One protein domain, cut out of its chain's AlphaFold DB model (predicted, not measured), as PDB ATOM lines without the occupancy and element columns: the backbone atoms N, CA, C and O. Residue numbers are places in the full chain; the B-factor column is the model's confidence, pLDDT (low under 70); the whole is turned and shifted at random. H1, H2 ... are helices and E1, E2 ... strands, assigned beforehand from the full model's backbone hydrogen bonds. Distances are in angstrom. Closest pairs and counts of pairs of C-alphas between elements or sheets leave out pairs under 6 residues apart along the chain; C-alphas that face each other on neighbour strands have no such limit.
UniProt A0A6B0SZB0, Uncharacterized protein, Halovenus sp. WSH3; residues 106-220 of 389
ATOM      1  N   ALA A 106     420.556 389.300 299.533       86.38
ATOM      2  CA  ALA A 106     420.114 390.641 299.909       86.38
ATOM      3  C   ALA A 106     419.019 391.147 298.956       86.38
ATOM      4  O   ALA A 106     417.969 391.584 299.428       86.38
ATOM      5  N   ALA A 107     419.219 390.980 297.645       86.88
ATOM      6  CA  ALA A 107     418.235 391.333 296.627       86.88
ATOM      7  C   ALA A 107     416.942 390.525 296.791       86.88
ATOM      8  O   ALA A 107     415.855 391.094 296.795       86.88
ATOM      9  N   VAL A 108     417.040 389.207 297.007       90.06
ATOM     10  CA  VAL A 108     415.853 388.366 297.238       90.06
ATOM     11  C   VAL A 108     415.094 388.806 298.486       90.06
ATOM     12  O   VAL A 108     413.872 388.921 298.446       90.06
ATOM     13  N   ARG A 109     415.793 389.095 299.589       91.00
ATOM     14  CA  ARG A 109     415.155 389.594 300.813       91.00
ATOM     15  C   ARG A 109     414.419 390.914 300.568       91.00
ATOM     16  O   ARG A 109     413.291 391.048 301.030       91.00
ATOM     17  N   SER A 110     415.042 391.852 299.853       86.94
ATOM     18  CA  SER A 110     414.434 393.136 299.472       86.94
ATOM     19  C   SER A 110     413.156 392.922 298.654       86.94
ATOM     20  O   SER A 110     412.082 393.370 299.051       86.94
ATOM     21  N   ILE A 111     413.242 392.107 297.597       88.38
ATOM     22  CA  ILE A 111     412.110 391.712 296.746       88.38
ATOM     23  C   ILE A 111     410.977 391.109 297.579       88.38
ATOM     24  O   ILE A 111     409.824 391.503 297.434       88.38
ATOM     25  N   MET A 112     411.275 390.167 298.475       91.50
ATOM     26  CA  MET A 112     410.246 389.541 299.308       91.50
ATOM     27  C   MET A 112     409.582 390.533 300.273       91.50
ATOM     28  O   MET A 112     408.385 390.410 300.522       91.50
ATOM     29  N   ILE A 113     410.324 391.512 300.803       88.50
ATOM     30  CA  ILE A 113     409.768 392.579 301.653       88.50
ATOM     31  C   ILE A 113     408.815 393.466 300.846       88.50
ATOM     32  O   ILE A 113     407.709 393.738 301.319       88.50
ATOM     33  N   ASP A 114     409.206 393.870 299.635       85.88
ATOM     34  CA  ASP A 114     408.357 394.666 298.740       85.88
ATOM     35  C   ASP A 114     407.055 393.930 298.406       85.88
ATOM     36  O   ASP A 114     405.972 394.516 298.467       85.88
ATOM     37  N   LEU A 115     407.145 392.631 298.110       88.31
ATOM     38  CA  LEU A 115     405.978 391.801 297.811       88.31
ATOM     39  C   LEU A 115     405.080 391.600 299.019       88.31
ATOM     40  O   LEU A 115     403.867 391.716 298.885       88.31
ATOM     41  N   ALA A 116     405.654 391.331 300.188       88.94
ATOM     42  CA  ALA A 116     404.895 391.182 301.421       88.94
ATOM     43  C   ALA A 116     404.137 392.475 301.759       88.94
ATOM     44  O   ALA A 116     402.970 392.436 302.139       88.94
ATOM     45  N   GLU A 117     404.754 393.637 301.553       84.75
ATOM     46  CA  GLU A 117     404.077 394.919 301.735       84.75
ATOM     47  C   GLU A 117     402.985 395.161 300.687       84.75
ATOM     48  O   GLU A 117     401.881 395.573 301.040       84.75
ATOM     49  N   ALA A 118     403.257 394.871 299.413       81.00
ATOM     50  CA  ALA A 118     402.276 395.020 298.345       81.00
ATOM     51  C   ALA A 118     401.070 394.086 298.536       81.00
ATOM     52  O   ALA A 118     399.927 394.524 298.412       81.00
ATOM     53  N   PHE A 119     401.304 392.820 298.883       83.75
ATOM     54  CA  PHE A 119     400.248 391.838 299.129       83.75
ATOM     55  C   PHE A 119     399.436 392.212 300.362       83.75
ATOM     56  O   PHE A 119     398.217 392.147 300.321       83.75
ATOM     57  N   TRP A 120     400.073 392.704 301.418       82.31
ATOM     58  CA  TRP A 120     399.353 393.178 302.590       82.31
ATOM     59  C   TRP A 120     398.471 394.411 302.311       82.31
ATOM     60  O   TRP A 120     397.338 394.495 302.787       82.31
ATOM     61  N   LEU A 121     398.938 395.356 301.487       73.62
ATOM     62  CA  LEU A 121     398.119 396.488 301.023       73.62
ATOM     63  C   LEU A 121     396.911 396.041 300.180       73.62
ATOM     64  O   LEU A 121     395.919 396.769 300.085       73.62
ATOM     65  N   ILE A 122     397.003 394.869 299.549       71.69
ATOM     66  CA  ILE A 122     395.919 394.230 298.800       71.69
ATOM     67  C   ILE A 122     394.975 393.496 299.772       71.69
ATOM     68  O   ILE A 122     393.775 393.763 299.751       71.69
ATOM     69  N   GLU A 123     395.505 392.655 300.666       70.56
ATOM     70  CA  GLU A 123     394.766 391.898 301.692       70.56
ATOM     71  C   GLU A 123     393.935 392.804 302.605       70.56
ATOM     72  O   GLU A 123     392.753 392.551 302.818       70.56
ATOM     73  N   SER A 124     394.524 393.896 303.103       68.75
ATOM     74  CA  SER A 124     393.845 394.873 303.973       68.75
ATOM     75  C   SER A 124     392.631 395.541 303.320       68.75
ATOM     76  O   SER A 124     391.789 396.107 304.011       68.75
ATOM     77  N   ALA A 125     392.506 395.453 301.997       65.19
ATOM     78  CA  ALA A 125     391.351 395.931 301.252       65.19
ATOM     79  C   ALA A 125     390.326 394.816 300.928       65.19
ATOM     80  O   ALA A 125     389.482 395.025 300.048       65.19
ATOM     81  N   ASP A 126     390.413 393.668 301.616       66.69
ATOM     82  CA  ASP A 126     389.616 392.445 301.417       66.69
ATOM     83  C   ASP A 126     389.670 391.958 299.965       66.69
ATOM     84  O   ASP A 126     388.664 391.786 299.266       66.69
ATOM     85  N   ARG A 127     390.899 391.843 299.453       65.00
ATOM     86  CA  ARG A 127     391.149 391.452 298.070       65.00
ATOM     87  C   ARG A 127     391.868 390.121 298.012       65.00
ATOM     88  O   ARG A 127     392.672 389.811 298.890       65.00
ATOM     89  N   PRO A 128     391.629 389.363 296.937       64.25
ATOM     90  CA  PRO A 128     392.399 388.169 296.707       64.25
ATOM     91  C   PRO A 128     393.895 388.465 296.498       64.25
ATOM     92  O   PRO A 128     394.325 389.589 296.271       64.25
ATOM     93  N   VAL A 129     394.694 387.423 296.582       66.38
ATOM     94  CA  VAL A 129     396.142 387.397 296.506       66.38
ATOM     95  C   VAL A 129     396.559 387.249 295.037       66.38
ATOM     96  O   VAL A 129     395.991 386.424 294.304       66.38
ATOM     97  N   PRO A 130     397.559 388.021 294.578       66.44
ATOM     98  CA  PRO A 130     398.088 387.928 293.220       66.44
ATOM     99  C   PRO A 130     398.670 386.545 292.904       66.44
ATOM    100  O   PRO A 130     399.256 385.895 293.777       66.44
ATOM    101  N   THR A 131     398.523 386.075 291.661       70.00
ATOM    102  CA  THR A 131     399.174 384.830 291.212       70.00
ATOM    103  C   THR A 131     400.686 385.005 291.077       70.00
ATOM    104  O   THR A 131     401.210 386.120 291.104       70.00
ATOM    105  N   ARG A 132     401.425 383.905 290.907       68.75
ATOM    106  CA  ARG A 132     402.877 383.965 290.662       68.75
ATOM    107  C   ARG A 132     403.202 384.790 289.416       68.75
ATOM    108  O   ARG A 132     404.120 385.604 289.429       68.75
ATOM    109  N   GLU A 133     402.419 384.618 288.356       69.19
ATOM    110  CA  GLU A 133     402.549 385.340 287.087       69.19
ATOM    111  C   GLU A 133     402.220 386.827 287.232       69.19
ATOM    112  O   GLU A 133     402.489 387.607 286.318       69.19
ATOM    113  N   ALA A 134     401.644 387.213 288.366       67.56
ATOM    114  CA  ALA A 134     401.303 388.570 288.723       67.56
ATOM    115  C   ALA A 134     402.483 389.286 289.412       67.56
ATOM    116  O   ALA A 134     402.462 390.497 289.553       67.56
ATOM    117  N   VAL A 135     403.567 388.606 289.795       74.06
ATOM    118  CA  VAL A 135     404.742 389.273 290.375       74.06
ATOM    119  C   VAL A 135     405.764 389.630 289.300       74.06
ATOM    120  O   VAL A 135     406.176 388.779 288.510       74.06
ATOM    121  N   ARG A 136     406.198 390.896 289.271       75.44
ATOM    122  CA  ARG A 136     407.268 391.399 288.400       75.44
ATOM    123  C   ARG A 136     408.467 391.820 289.229       75.44
ATOM    124  O   ARG A 136     408.328 392.380 290.309       75.44
ATOM    125  N   ILE A 137     409.659 391.557 288.718       76.25
ATOM    126  CA  ILE A 137     410.906 391.925 289.384       76.25
ATOM    127  C   ILE A 137     411.656 392.822 288.424       76.25
ATOM    128  O   ILE A 137     411.859 392.459 287.268       76.25
ATOM    129  N   ASP A 138     412.027 394.004 288.897       73.88
ATOM    130  CA  ASP A 138     412.827 394.916 288.101       73.88
ATOM    131  C   ASP A 138     414.250 394.332 287.973       73.88
ATOM    132  O   ASP A 138     414.916 394.122 288.993       73.88
ATOM    133  N   PRO A 139     414.740 394.058 286.751       62.06
ATOM    134  CA  PRO A 139     416.050 393.453 286.515       62.06
ATOM    135  C   PRO A 139     417.197 394.353 286.972       62.06
ATOM    136  O   PRO A 139     418.316 393.873 287.135       62.06
ATOM    137  N   THR A 140     416.939 395.652 287.143       64.88
ATOM    138  CA  THR A 140     417.947 396.647 287.507       64.88
ATOM    139  C   THR A 140     417.899 397.056 288.972       64.88
ATOM    140  O   THR A 140     418.905 397.552 289.475       64.88
ATOM    141  N   ALA A 141     416.771 396.863 289.665       59.69
ATOM    142  CA  ALA A 141     416.497 397.643 290.871       59.69
ATOM    143  C   ALA A 141     416.431 396.871 292.200       59.69
ATOM    144  O   ALA A 141     416.069 397.488 293.191       59.69
ATOM    145  N   GLU A 142     416.750 395.570 292.275       70.69
ATOM    146  CA  GLU A 142     416.573 394.756 293.512       70.69
ATOM    147  C   GLU A 142     415.181 394.930 294.169       70.69
ATOM    148  O   GLU A 142     415.000 394.747 295.376       70.69
ATOM    149  N   ARG A 143     414.191 395.308 293.355       75.50
ATOM    150  CA  ARG A 143     412.842 395.689 293.763       75.50
ATOM    151  C   ARG A 143     411.828 394.844 293.025       75.50
ATOM    152  O   ARG A 143     412.001 394.501 291.849       75.50
ATOM    153  N   ALA A 144     410.752 394.535 293.726       76.25
ATOM    154  CA  ALA A 144     409.620 393.825 293.165       76.25
ATOM    155  C   ALA A 144     408.458 394.787 292.953       76.25
ATOM    156  O   ALA A 144     408.186 395.650 293.786       76.25
ATOM    157  N   ARG A 145     407.737 394.610 291.852       77.19
ATOM    158  CA  ARG A 145     406.463 395.275 291.608       77.19
ATOM    159  C   ARG A 145     405.388 394.235 291.370       77.19
ATOM    160  O   ARG A 145     405.595 393.252 290.663       77.19
ATOM    161  N   VAL A 146     404.215 394.453 291.940       70.38
ATOM    162  CA  VAL A 146     403.080 393.552 291.734       70.38
ATOM    163  C   VAL A 146     402.273 394.030 290.525       70.38
ATOM    164  O   VAL A 146     401.816 395.172 290.473       70.38
ATOM    165  N   CYS A 147     402.120 393.149 289.541       69.06
ATOM    166  CA  CYS A 147     401.090 393.195 288.509       69.06
ATOM    167  C   CYS A 147     399.831 392.439 288.966       69.06
ATOM    168  O   CYS A 147     399.854 391.605 289.860       69.06
ATOM    169  N   TRP A 148     398.709 392.708 288.309       65.12
ATOM    170  CA  TRP A 148     397.488 391.891 288.353       65.12
ATOM    171  C   TRP A 148     397.660 390.674 287.402       65.12
ATOM    172  O   TRP A 148     398.389 390.840 286.418       65.12
ATOM    173  N   PRO A 149     397.046 389.477 287.609       54.88
ATOM    174  CA  PRO A 149     395.752 389.218 288.251       54.88
ATOM    175  C   PRO A 149     395.704 388.532 289.619       54.88
ATOM    176  O   PRO A 149     396.632 387.852 290.041       54.88
ATOM    177  N   LEU A 150     394.559 388.722 290.292       58.44
ATOM    178  CA  LEU A 150     394.186 388.038 291.531       58.44
ATOM    179  C   LEU A 150     393.363 386.778 291.250       58.44
ATOM    180  O   LEU A 150     392.449 386.789 290.416       58.44
ATOM    181  N   GLU A 151     393.622 385.726 292.015       63.00
ATOM    182  CA  GLU A 151     392.775 384.533 292.054       63.00
ATOM    183  C   GLU A 151     391.600 384.742 292.999       63.00
ATOM    184  O   GLU A 151     391.799 385.014 294.169       63.00
ATOM    185  N   ALA A 152     390.364 384.576 292.528       56.78
ATOM    186  CA  ALA A 152     389.161 384.948 293.281       56.78
ATOM    187  C   ALA A 152     388.970 384.260 294.657       56.78
ATOM    188  O   ALA A 152     388.080 384.685 295.396       56.78
ATOM    189  N   GLU A 153     389.756 383.229 294.989       66.94
ATOM    190  CA  GLU A 153     389.578 382.361 296.165       66.94
ATOM    191  C   GLU A 153     390.870 382.099 296.956       66.94
ATOM    192  O   GLU A 153     391.030 381.050 297.566       66.94
ATOM    193  N   SER A 154     391.809 383.037 296.964       74.00
ATOM    194  CA  SER A 154     393.023 382.906 297.777       74.00
ATOM    195  C   SER A 154     392.848 383.463 299.194       74.00
ATOM    196  O   SER A 154     392.248 384.525 299.383       74.00
ATOM    197  N   THR A 155     393.471 382.808 300.157       83.94
ATOM    198  CA  THR A 155     393.650 383.240 301.544       83.94
ATOM    199  C   THR A 155     394.958 384.027 301.721       83.94
ATOM    200  O   THR A 155     395.873 383.869 300.912       83.94
ATOM    201  N   PRO A 156     395.121 384.826 302.794       83.31
ATOM    202  CA  PRO A 156     396.404 385.468 303.114       83.31
ATOM    203  C   PRO A 156     397.588 384.489 303.203       83.31
ATOM    204  O   PRO A 156     398.704 384.791 302.777       83.31
ATOM    205  N   ALA A 157     397.334 383.268 303.684       87.62
ATOM    206  CA  ALA A 157     398.341 382.212 303.749       87.62
ATOM    207  C   ALA A 157     398.854 381.807 302.352       87.62
ATOM    208  O   ALA A 157     400.046 381.536 302.200       87.62
ATOM    209  N   ASP A 158     397.998 381.850 301.326       86.88
ATOM    210  CA  ASP A 158     398.408 381.591 299.939       86.88
ATOM    211  C   ASP A 158     399.356 382.683 299.423       86.88
ATOM    212  O   ASP A 158     400.252 382.407 298.625       86.88
ATOM    213  N   GLY A 159     399.205 383.924 299.898       87.44
ATOM    214  CA  GLY A 159     400.130 385.020 299.598       87.44
ATOM    215  C   GLY A 159     401.505 384.798 300.193       87.44
ATOM    216  O   GLY A 159     402.513 384.909 299.492       87.44
ATOM    217  N   VAL A 160     401.539 384.403 301.460       92.00
ATOM    218  CA  VAL A 160     402.773 384.066 302.172       92.00
ATOM    219  C   VAL A 160     403.507 382.903 301.490       92.00
ATOM    220  O   VAL A 160     404.701 383.030 301.208       92.00
ATOM    221  N   ASP A 161     402.808 381.808 301.158       91.50
ATOM    222  CA  ASP A 161     403.387 380.656 300.445       91.50
ATOM    223  C   ASP A 161     403.947 381.067 299.072       91.50
ATOM    224  O   ASP A 161     405.101 380.762 298.759       91.50
ATOM    225  N   ARG A 162     403.200 381.848 298.281       89.75
ATOM    226  CA  ARG A 162     403.657 382.331 296.964       89.75
ATOM    227  C   ARG A 162     404.925 383.169 297.053       89.75
ATOM    228  O   ARG A 162     405.850 382.951 296.268       89.75
ATOM    229  N   ILE A 163     404.986 384.110 297.997       92.00
ATOM    230  CA  ILE A 163     406.169 384.955 298.192       92.00
ATOM    231  C   ILE A 163     407.368 384.093 298.602       92.00
ATOM    232  O   ILE A 163     408.463 384.279 298.069       92.00
ATOM    233  N   ALA A 164     407.177 383.113 299.493       93.56
ATOM    234  CA  ALA A 164     408.239 382.196 299.901       93.56
ATOM    235  C   ALA A 164     408.736 381.312 298.746       93.56
ATOM    236  O   ALA A 164     409.948 381.170 298.569       93.56
ATOM    237  N   ARG A 165     407.833 380.775 297.914       92.19
ATOM    238  CA  ARG A 165     408.204 379.974 296.734       92.19
ATOM    239  C   ARG A 165     408.997 380.782 295.720       92.19
ATOM    240  O   ARG A 165     410.012 380.303 295.222       92.19
ATOM    241  N   LEU A 166     408.558 382.009 295.446       90.50
ATOM    242  CA  LEU A 166     409.289 382.920 294.574       90.50
ATOM    243  C   LEU A 166     410.664 383.262 295.165       90.50
ATOM    244  O   LEU A 166     411.655 383.249 294.443       90.50
ATOM    245  N   GLY A 167     410.751 383.504 296.474       91.56
ATOM    246  CA  GLY A 167     412.021 383.714 297.167       91.56
ATOM    247  C   GLY A 167     412.996 382.546 296.985       91.56
ATOM    248  O   GLY A 167     414.142 382.756 296.590       91.56
ATOM    249  N   ALA A 168     412.536 381.310 297.204       91.75
ATOM    250  CA  ALA A 168     413.337 380.102 296.986       91.75
ATOM    251  C   ALA A 168     413.819 379.979 295.530       91.75
ATOM    252  O   ALA A 168     414.987 379.669 295.284       91.75
ATOM    253  N   GLU A 169     412.945 380.282 294.571       90.56
ATOM    254  CA  GLU A 169     413.275 380.250 293.149       90.56
ATOM    255  C   GLU A 169     414.312 381.301 292.760       90.56
ATOM    256  O   GLU A 169     415.233 381.007 292.005       90.56
ATOM    257  N   LEU A 170     414.206 382.527 293.269       89.25
ATOM    258  CA  LEU A 170     415.182 383.573 292.957       89.25
ATOM    259  C   LEU A 170     416.562 383.275 293.548       89.25
ATOM    260  O   LEU A 170     417.569 383.676 292.963       89.25
ATOM    261  N   LEU A 171     416.606 382.564 294.679       89.50
ATOM    262  CA  LEU A 171     417.850 382.138 295.324       89.50
ATOM    263  C   LEU A 171     418.530 380.989 294.586       89.50
ATOM    264  O   LEU A 171     419.752 380.976 294.468       89.50
ATOM    265  N   THR A 172     417.754 380.008 294.130       89.62
ATOM    266  CA  THR A 172     418.301 378.750 293.595       89.62
ATOM    267  C   THR A 172     418.267 378.659 292.076       89.62
ATOM    268  O   THR A 172     419.008 377.874 291.496       89.62
ATOM    269  N   GLY A 173     417.430 379.462 291.421       89.25
ATOM    270  CA  GLY A 173     417.083 379.309 290.011       89.25
ATOM    271  C   GLY A 173     416.055 378.202 289.745       89.25
ATOM    272  O   GLY A 173     415.670 378.017 288.592       89.25
ATOM    273  N   GLU A 174     415.585 377.491 290.774       90.00
ATOM    274  CA  GLU A 174     414.693 376.337 290.647       90.00
ATOM    275  C   GLU A 174     413.349 376.588 291.336       90.00
ATOM    276  O   GLU A 174     413.278 377.124 292.438       90.00
ATOM    277  N   THR A 175     412.245 376.184 290.703       89.44
ATOM    278  CA  THR A 175     410.923 376.290 291.340       89.44
ATOM    279  C   THR A 175     410.795 375.214 292.426       89.44
ATOM    280  O   THR A 175     410.889 374.031 292.090       89.44
ATOM    281  N   PRO A 176     410.538 375.572 293.700       88.69
ATOM    282  CA  PRO A 176     410.402 374.583 294.761       88.69
ATOM    283  C   PRO A 176     409.155 373.712 294.533       88.69
ATOM    284  O   PRO A 176     408.085 374.248 294.210       88.69
ATOM    285  N   PRO A 177     409.250 372.384 294.716       88.62
ATOM    286  CA  PRO A 177     408.109 371.492 294.568       88.62
ATOM    287  C   PRO A 177     407.034 371.796 295.632       88.62
ATOM    288  O   PRO A 177     407.354 372.260 296.730       88.62
ATOM    289  N   PRO A 178     405.748 371.537 295.343       83.12
ATOM    290  CA  PRO A 178     404.658 371.795 296.284       83.12
ATOM    291  C   PRO A 178     404.711 370.926 297.548       83.12
ATOM    292  O   PRO A 178     404.356 371.411 298.616       83.12
ATOM    293  N   GLU A 179     405.177 369.678 297.445       82.06
ATOM    294  CA  GLU A 179     404.939 368.637 298.466       82.06
ATOM    295  C   GLU A 179     406.188 368.168 299.231       82.06
ATOM    296  O   GLU A 179     406.079 367.319 300.115       82.06
ATOM    297  N   ARG A 180     407.389 368.658 298.895       74.75
ATOM    298  CA  ARG A 180     408.642 368.121 299.449       74.75
ATOM    299  C   ARG A 180     409.477 369.211 300.122       74.75
ATOM    300  O   ARG A 180     409.563 370.305 299.562       74.75
ATOM    301  N   PRO A 181     410.146 368.905 301.256       75.00
ATOM    302  CA  PRO A 181     411.218 369.744 301.777       75.00
ATOM    303  C   PRO A 181     412.195 370.082 300.653       75.00
ATOM    304  O   PRO A 181     412.623 369.199 299.905       75.00
ATOM    305  N   PHE A 182     412.475 371.367 300.491       77.19
ATOM    306  CA  PHE A 182     413.334 371.832 299.420       77.19
ATOM    307  C   PHE A 182     414.786 371.490 299.776       77.19
ATOM    308  O   PHE A 182     415.282 371.903 300.821       77.19
ATOM    309  N   ASP A 183     415.437 370.667 298.950       80.25
ATOM    310  CA  ASP A 183     416.828 370.267 299.165       80.25
ATOM    311  C   ASP A 183     417.725 371.413 298.741       80.25
ATOM    312  O   ASP A 183     417.914 371.696 297.557       80.25
ATOM    313  N   TRP A 184     418.264 372.101 299.727       80.00
ATOM    314  CA  TRP A 184     418.928 373.335 299.429       80.00
ATOM    315  C   TRP A 184     420.469 373.223 299.327       80.00
ATOM    316  O   TRP A 184     421.077 372.331 299.928       80.00
ATOM    317  N   PRO A 185     421.153 374.166 298.643       78.62
ATOM    318  CA  PRO A 185     422.607 374.130 298.490       78.62
ATOM    319  C   PRO A 185     423.362 374.286 299.822       78.62
ATOM    320  O   PRO A 185     423.078 375.192 300.602       78.62
ATOM    321  N   GLN A 186     424.406 373.475 300.044       73.44
ATOM    322  CA  GLN A 186     425.232 373.515 301.269       73.44
ATOM    323  C   GLN A 186     426.029 374.823 301.453       73.44
ATOM    324  O   GLN A 186     426.395 375.164 302.574       73.44
ATOM    325  N   ASN A 187     426.260 375.580 300.375       72.44
ATOM    326  CA  ASN A 187     426.895 376.908 300.396       72.44
ATOM    327  C   ASN A 187     425.845 378.034 300.326       72.44
ATOM    328  O   ASN A 187     426.015 379.012 299.599       72.44
ATOM    329  N   GLY A 188     424.716 377.818 300.999       59.97
ATOM    330  CA  GLY A 188     423.481 378.570 300.823       59.97
ATOM    331  C   GLY A 188     423.487 380.026 301.325       59.97
ATOM    332  O   GLY A 188     424.470 380.513 301.886       59.97
ATOM    333  N   PRO A 189     422.367 380.740 301.111       67.38
ATOM    334  CA  PRO A 189     422.134 382.116 301.548       67.38
ATOM    335  C   PRO A 189     422.236 382.287 303.077       67.38
ATOM    336  O   PRO A 189     422.312 381.307 303.819       67.38
ATOM    337  N   PRO A 190     422.204 383.538 303.586       74.62
ATOM    338  CA  PRO A 190     422.235 383.816 305.013       74.62
ATOM    339  C   PRO A 190     421.186 382.987 305.772       74.62
ATOM    340  O   PRO A 190     420.022 382.968 305.350       74.62
ATOM    341  N   PRO A 191     421.544 382.388 306.925       82.12
ATOM    342  CA  PRO A 191     420.678 381.444 307.633       82.12
ATOM    343  C   PRO A 191     419.265 381.963 307.931       82.12
ATOM    344  O   PRO A 191     418.315 381.194 307.936       82.12
ATOM    345  N   ARG A 192     419.092 383.275 308.143       86.25
ATOM    346  CA  ARG A 192     417.789 383.860 308.506       86.25
ATOM    347  C   ARG A 192     416.779 383.900 307.362       86.25
ATOM    348  O   ARG A 192     415.618 383.554 307.567       86.25
ATOM    349  N   LEU A 193     417.203 384.340 306.172       89.81
ATOM    350  CA  LEU A 193     416.321 384.389 304.998       89.81
ATOM    351  C   LEU A 193     415.845 382.977 304.667       89.81
ATOM    352  O   LEU A 193     414.658 382.740 304.466       89.81
ATOM    353  N   TRP A 194     416.790 382.046 304.707       88.94
ATOM    354  CA  TRP A 194     416.527 380.641 304.515       88.94
ATOM    355  C   TRP A 194     415.516 380.068 305.495       88.94
ATOM    356  O   TRP A 194     414.494 379.547 305.070       88.94
ATOM    357  N   GLN A 195     415.780 380.198 306.797       88.62
ATOM    358  CA  GLN A 195     414.907 379.674 307.842       88.62
ATOM    359  C   GLN A 195     413.491 380.224 307.702       88.62
ATOM    360  O   GLN A 195     412.531 379.496 307.924       88.62
ATOM    361  N   THR A 196     413.354 381.489 307.295       92.31
ATOM    362  CA  THR A 196     412.047 382.104 307.047       92.31
ATOM    363  C   THR A 196     411.333 381.430 305.876       92.31
ATOM    364  O   THR A 196     410.194 380.998 306.037       92.31
ATOM    365  N   ILE A 197     411.998 381.285 304.724       93.00
ATOM    366  CA  ILE A 197     411.416 380.630 303.541       93.00
ATOM    367  C   ILE A 197     411.084 379.165 303.843       93.00
ATOM    368  O   ILE A 197     409.972 378.721 303.585       93.00
ATOM    369  N   GLU A 198     412.021 378.427 304.431       90.62
ATOM    370  CA  GLU A 198     411.853 377.019 304.788       90.62
ATOM    371  C   GLU A 198     410.688 376.819 305.765       90.62
ATOM    372  O   GLU A 198     409.856 375.946 305.538       90.62
ATOM    373  N   SER A 199     410.565 377.659 306.797       89.75
ATOM    374  CA  SER A 199     409.471 377.549 307.775       89.75
ATOM    375  C   SER A 199     408.100 377.831 307.152       89.75
ATOM    376  O   SER A 199     407.109 377.206 307.539       89.75
ATOM    377  N   VAL A 200     408.025 378.764 306.196       92.81
ATOM    378  CA  VAL A 200     406.791 379.018 305.439       92.81
ATOM    379  C   VAL A 200     406.449 377.812 304.570       92.81
ATOM    380  O   VAL A 200     405.348 377.278 304.687       92.81
ATOM    381  N   LEU A 201     407.394 377.346 303.749       92.44
ATOM    382  CA  LEU A 201     407.166 376.250 302.800       92.44
ATOM    383  C   LEU A 201     406.895 374.908 303.490       92.44
ATOM    384  O   LEU A 201     406.157 374.083 302.960       92.44
ATOM    385  N   ALA A 202     407.456 374.687 304.678       89.62
ATOM    386  CA  ALA A 202     407.177 373.509 305.493       89.62
ATOM    387  C   ALA A 202     405.801 373.561 306.184       89.62
ATOM    388  O   ALA A 202     405.413 372.594 306.839       89.62
ATOM    389  N   GLY A 203     405.084 374.690 306.112       87.69
ATOM    390  CA  GLY A 203     403.823 374.906 306.829       87.69
ATOM    391  C   GLY A 203     403.964 374.937 308.357       87.69
ATOM    392  O   GLY A 203     402.956 374.977 309.064       87.69
ATOM    393  N   SER A 204     405.197 374.922 308.874       81.69
ATOM    394  CA  SER A 204     405.521 374.874 310.303       81.69
ATOM    395  C   SER A 204     405.606 376.257 310.950       81.69
ATOM    396  O   SER A 204     405.657 376.359 312.175       81.69
ATOM    397  N   SER A 205     405.621 377.330 310.154       79.06
ATOM    398  CA  SER A 205     405.697 378.693 310.675       79.06
ATOM    399  C   SER A 205     404.380 379.187 311.284       79.06
ATOM    400  O   SER A 205     403.279 378.841 310.849       79.06
ATOM    401  N   SER A 206     404.507 380.090 312.256       86.25
ATOM    402  CA  SER A 206     403.419 380.958 312.718       86.25
ATOM    403  C   SER A 206     403.129 382.114 311.752       86.25
ATOM    404  O   SER A 206     402.277 382.939 312.051       86.25
ATOM    405  N   ILE A 207     403.824 382.196 310.613       90.56
ATOM    406  CA  ILE A 207     403.673 383.268 309.629       90.56
ATOM    407  C   ILE A 207     402.428 382.959 308.791       90.56
ATOM    408  O   ILE A 207     402.459 382.121 307.891       90.56
ATOM    409  N   ARG A 208     401.309 383.605 309.119       87.88
ATOM    410  CA  ARG A 208     399.992 383.413 308.489       87.88
ATOM    411  C   ARG A 208     399.574 384.580 307.600       87.88
ATOM    412  O   ARG A 208     398.632 384.434 306.827       87.88
ATOM    413  N   SER A 209     400.259 385.715 307.701       89.31
ATOM    414  CA  SER A 209     399.963 386.928 306.937       89.31
ATOM    415  C   SER A 209     401.200 387.526 306.269       89.31
ATOM    416  O   SER A 209     402.335 387.342 306.722       89.31
ATOM    417  N   CYS A 210     400.983 388.310 305.211       89.69
ATOM    418  CA  CYS A 210     402.067 389.027 304.542       89.69
ATOM    419  C   CYS A 210     402.751 390.047 305.473       89.69
ATOM    420  O   CYS A 210     403.959 390.265 305.386       89.69
ATOM    421  N   TYR A 211     402.018 390.607 306.439       87.38
ATOM    422  CA  TYR A 211     402.591 391.454 307.485       87.38
ATOM    423  C   TYR A 211     403.594 390.697 308.376       87.38
ATOM    424  O   TYR A 211     404.720 391.161 308.588       87.38
ATOM    425  N   GLU A 212     403.228 389.508 308.862       89.38
ATOM    426  CA  GLU A 212     404.128 388.664 309.660       89.38
ATOM    427  C   GLU A 212     405.340 388.209 308.847       89.38
ATOM    428  O   GLU A 212     406.452 388.186 309.376       89.38
ATOM    429  N   LEU A 213     405.157 387.916 307.554       93.31
ATOM    430  CA  LEU A 213     406.259 387.557 306.663       93.31
ATOM    431  C   LEU A 213     407.252 388.715 306.542       93.31
ATOM    432  O   LEU A 213     408.455 388.514 306.713       93.31
ATOM    433  N   LYS A 214     406.765 389.941 306.315       91.06
ATOM    434  CA  LYS A 214     407.608 391.145 306.289       91.06
ATOM    435  C   LYS A 214     408.381 391.309 307.598       91.06
ATOM    436  O   LYS A 214     409.591 391.547 307.562       91.06
ATOM    437  N   ARG A 215     407.723 391.148 308.753       88.06
ATOM    438  CA  ARG A 215     408.404 391.195 310.059       88.06
ATOM    439  C   ARG A 215     409.472 390.113 310.188       88.06
ATOM    440  O   ARG A 215     410.584 390.434 310.599       88.06
ATOM    441  N   ALA A 216     409.173 388.876 309.802       90.31
ATOM    442  CA  ALA A 216     410.123 387.770 309.861       90.31
ATOM    443  C   ALA A 216     411.340 388.007 308.952       90.31
ATOM    444  O   ALA A 216     412.477 387.758 309.349       90.31
ATOM    445  N   LEU A 217     411.133 388.579 307.765       90.00
ATOM    446  CA  LEU A 217     412.219 388.957 306.863       90.00
ATOM    447  C   LEU A 217     413.083 390.081 307.446       90.00
ATOM    448  O   LEU A 217     414.303 390.058 307.275       90.00
ATOM    449  N   LEU A 218     412.495 391.060 308.136       85.94
ATOM    450  CA  LEU A 218     413.219 392.186 308.737       85.94
ATOM    451  C   LEU A 218     413.984 391.793 310.008       85.94
ATOM    452  O   LEU A 218     415.164 392.124 310.137       85.94
ATOM    453  N   PHE A 219     413.342 391.053 310.908       84.75
ATOM    454  CA  PHE A 219     413.820 390.833 312.276       84.75
ATOM    455  C   PHE A 219     414.197 389.373 312.579       84.75
ATOM    456  O   PHE A 219     414.830 389.103 313.597       84.75
ATOM    457  N   GLY A 220     413.898 388.447 311.669       80.75
ATOM    458  CA  GLY A 220     413.962 387.003 311.893       80.75
ATOM    459  C   GLY A 220     412.604 386.439 312.329       80.75
ATOM    460  O   GLY A 220     411.754 387.195 312.808       80.75
TER     461      GLY A 220
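AT A GLANCE: This is residues 106 to 220 of the 389 residues of an uncharacterized protein of Halovenus sp. WSH3 (UniProt A0A6B0SZB0). A small strand hairpin, E1 and E2, packs through E2 on H1, one of two long helices, H1 and H2, that run side by side in opposite ways. A shorter helical hairpin, H3 and H4, covers these two on the side away from the strands, H4 next to H1 and H3 crossing H2 at a steep tilt. The printed part has 115 residues, with four named helices and two named strands in the order H1, E1, E2, H2, H3, H4; the two-stranded sheet is antiparallel, and the class is mostly helix. The whole is compact, with a radius of gyration of the C-alphas of 13.1 A, and rounded, spanning 40 by 34 by 26 A.

IN THESE COORDINATES: E1 is residues 135 to 137, 6.8 A from first to last C-alpha, and E2 is residues 144 to 146, 6.7 A. H1, residues 106 to 123, is 25.4 A long and begins at C-alpha 106 at (420.114, 390.641, 299.909). H2, residues 156 to 172, is 24.8 A long and begins at C-alpha 156 at (396.404, 385.468, 303.114). H3 is residues 191 to 201, 15.3 A. H4 is residues 210 to 219, 14.2 A, and ends at C-alpha 219 at (413.820, 390.833, 312.276).

HOW THE PARTS SIT: E1 and E2 form a hairpin, antiparallel at 151 degrees, with N 136 and O 145, and N 145 and O 136, each 2.8 A apart and within hydrogen-bond range. The closest C-alphas of H1 and E2 are those of Ile 111 and Ala 144, 4.8 A apart. H1 touches H2, with the C-alphas of Val 108 and Gly 167 closest at 6.0 A, at a shallow tilt of 18 degrees, opposite ways. H1 touches H4, closest at Ala 116 and Cys 210, whose C-alphas are 4.7 A apart, at a shallow tilt of 30 degrees, opposite ways. H2 touches H3 at a steep tilt of 49 degrees, opposite ways, with the C-alphas of Ala 164 and Ile 197 closest at 5.1 A. H2 touches H4 with residues 156 to 160 alone; the closest C-alphas, of Val 160 and Cys 210, are 5.5 A apart. H3 and H4 form a helical hairpin at a shallow tilt of 21 degrees, with the C-alphas of Leu 193 and Leu 217 closest at 6.4 A. H1 and H3 are close but not clearly touching. In H1, H2, H3 and H4 every O i to N i+4 pair is within hydrogen-bond range.

THE WHOLE: The two C-alphas farthest apart, those of Ala 125 and Gln 186, are 40.6 A apart. The printed part has no cut. The links from H1 to E1, 11 residues, and from H2 to H3, 18 residues, are long; the C-alphas of residues 173 to 190 lie 12 to 21 A from the mean of all C-alphas. The mean pLDDT of the printed part is 81.0, and 22 residues are under 70, among them residues 124 to 130 and 147 to 153.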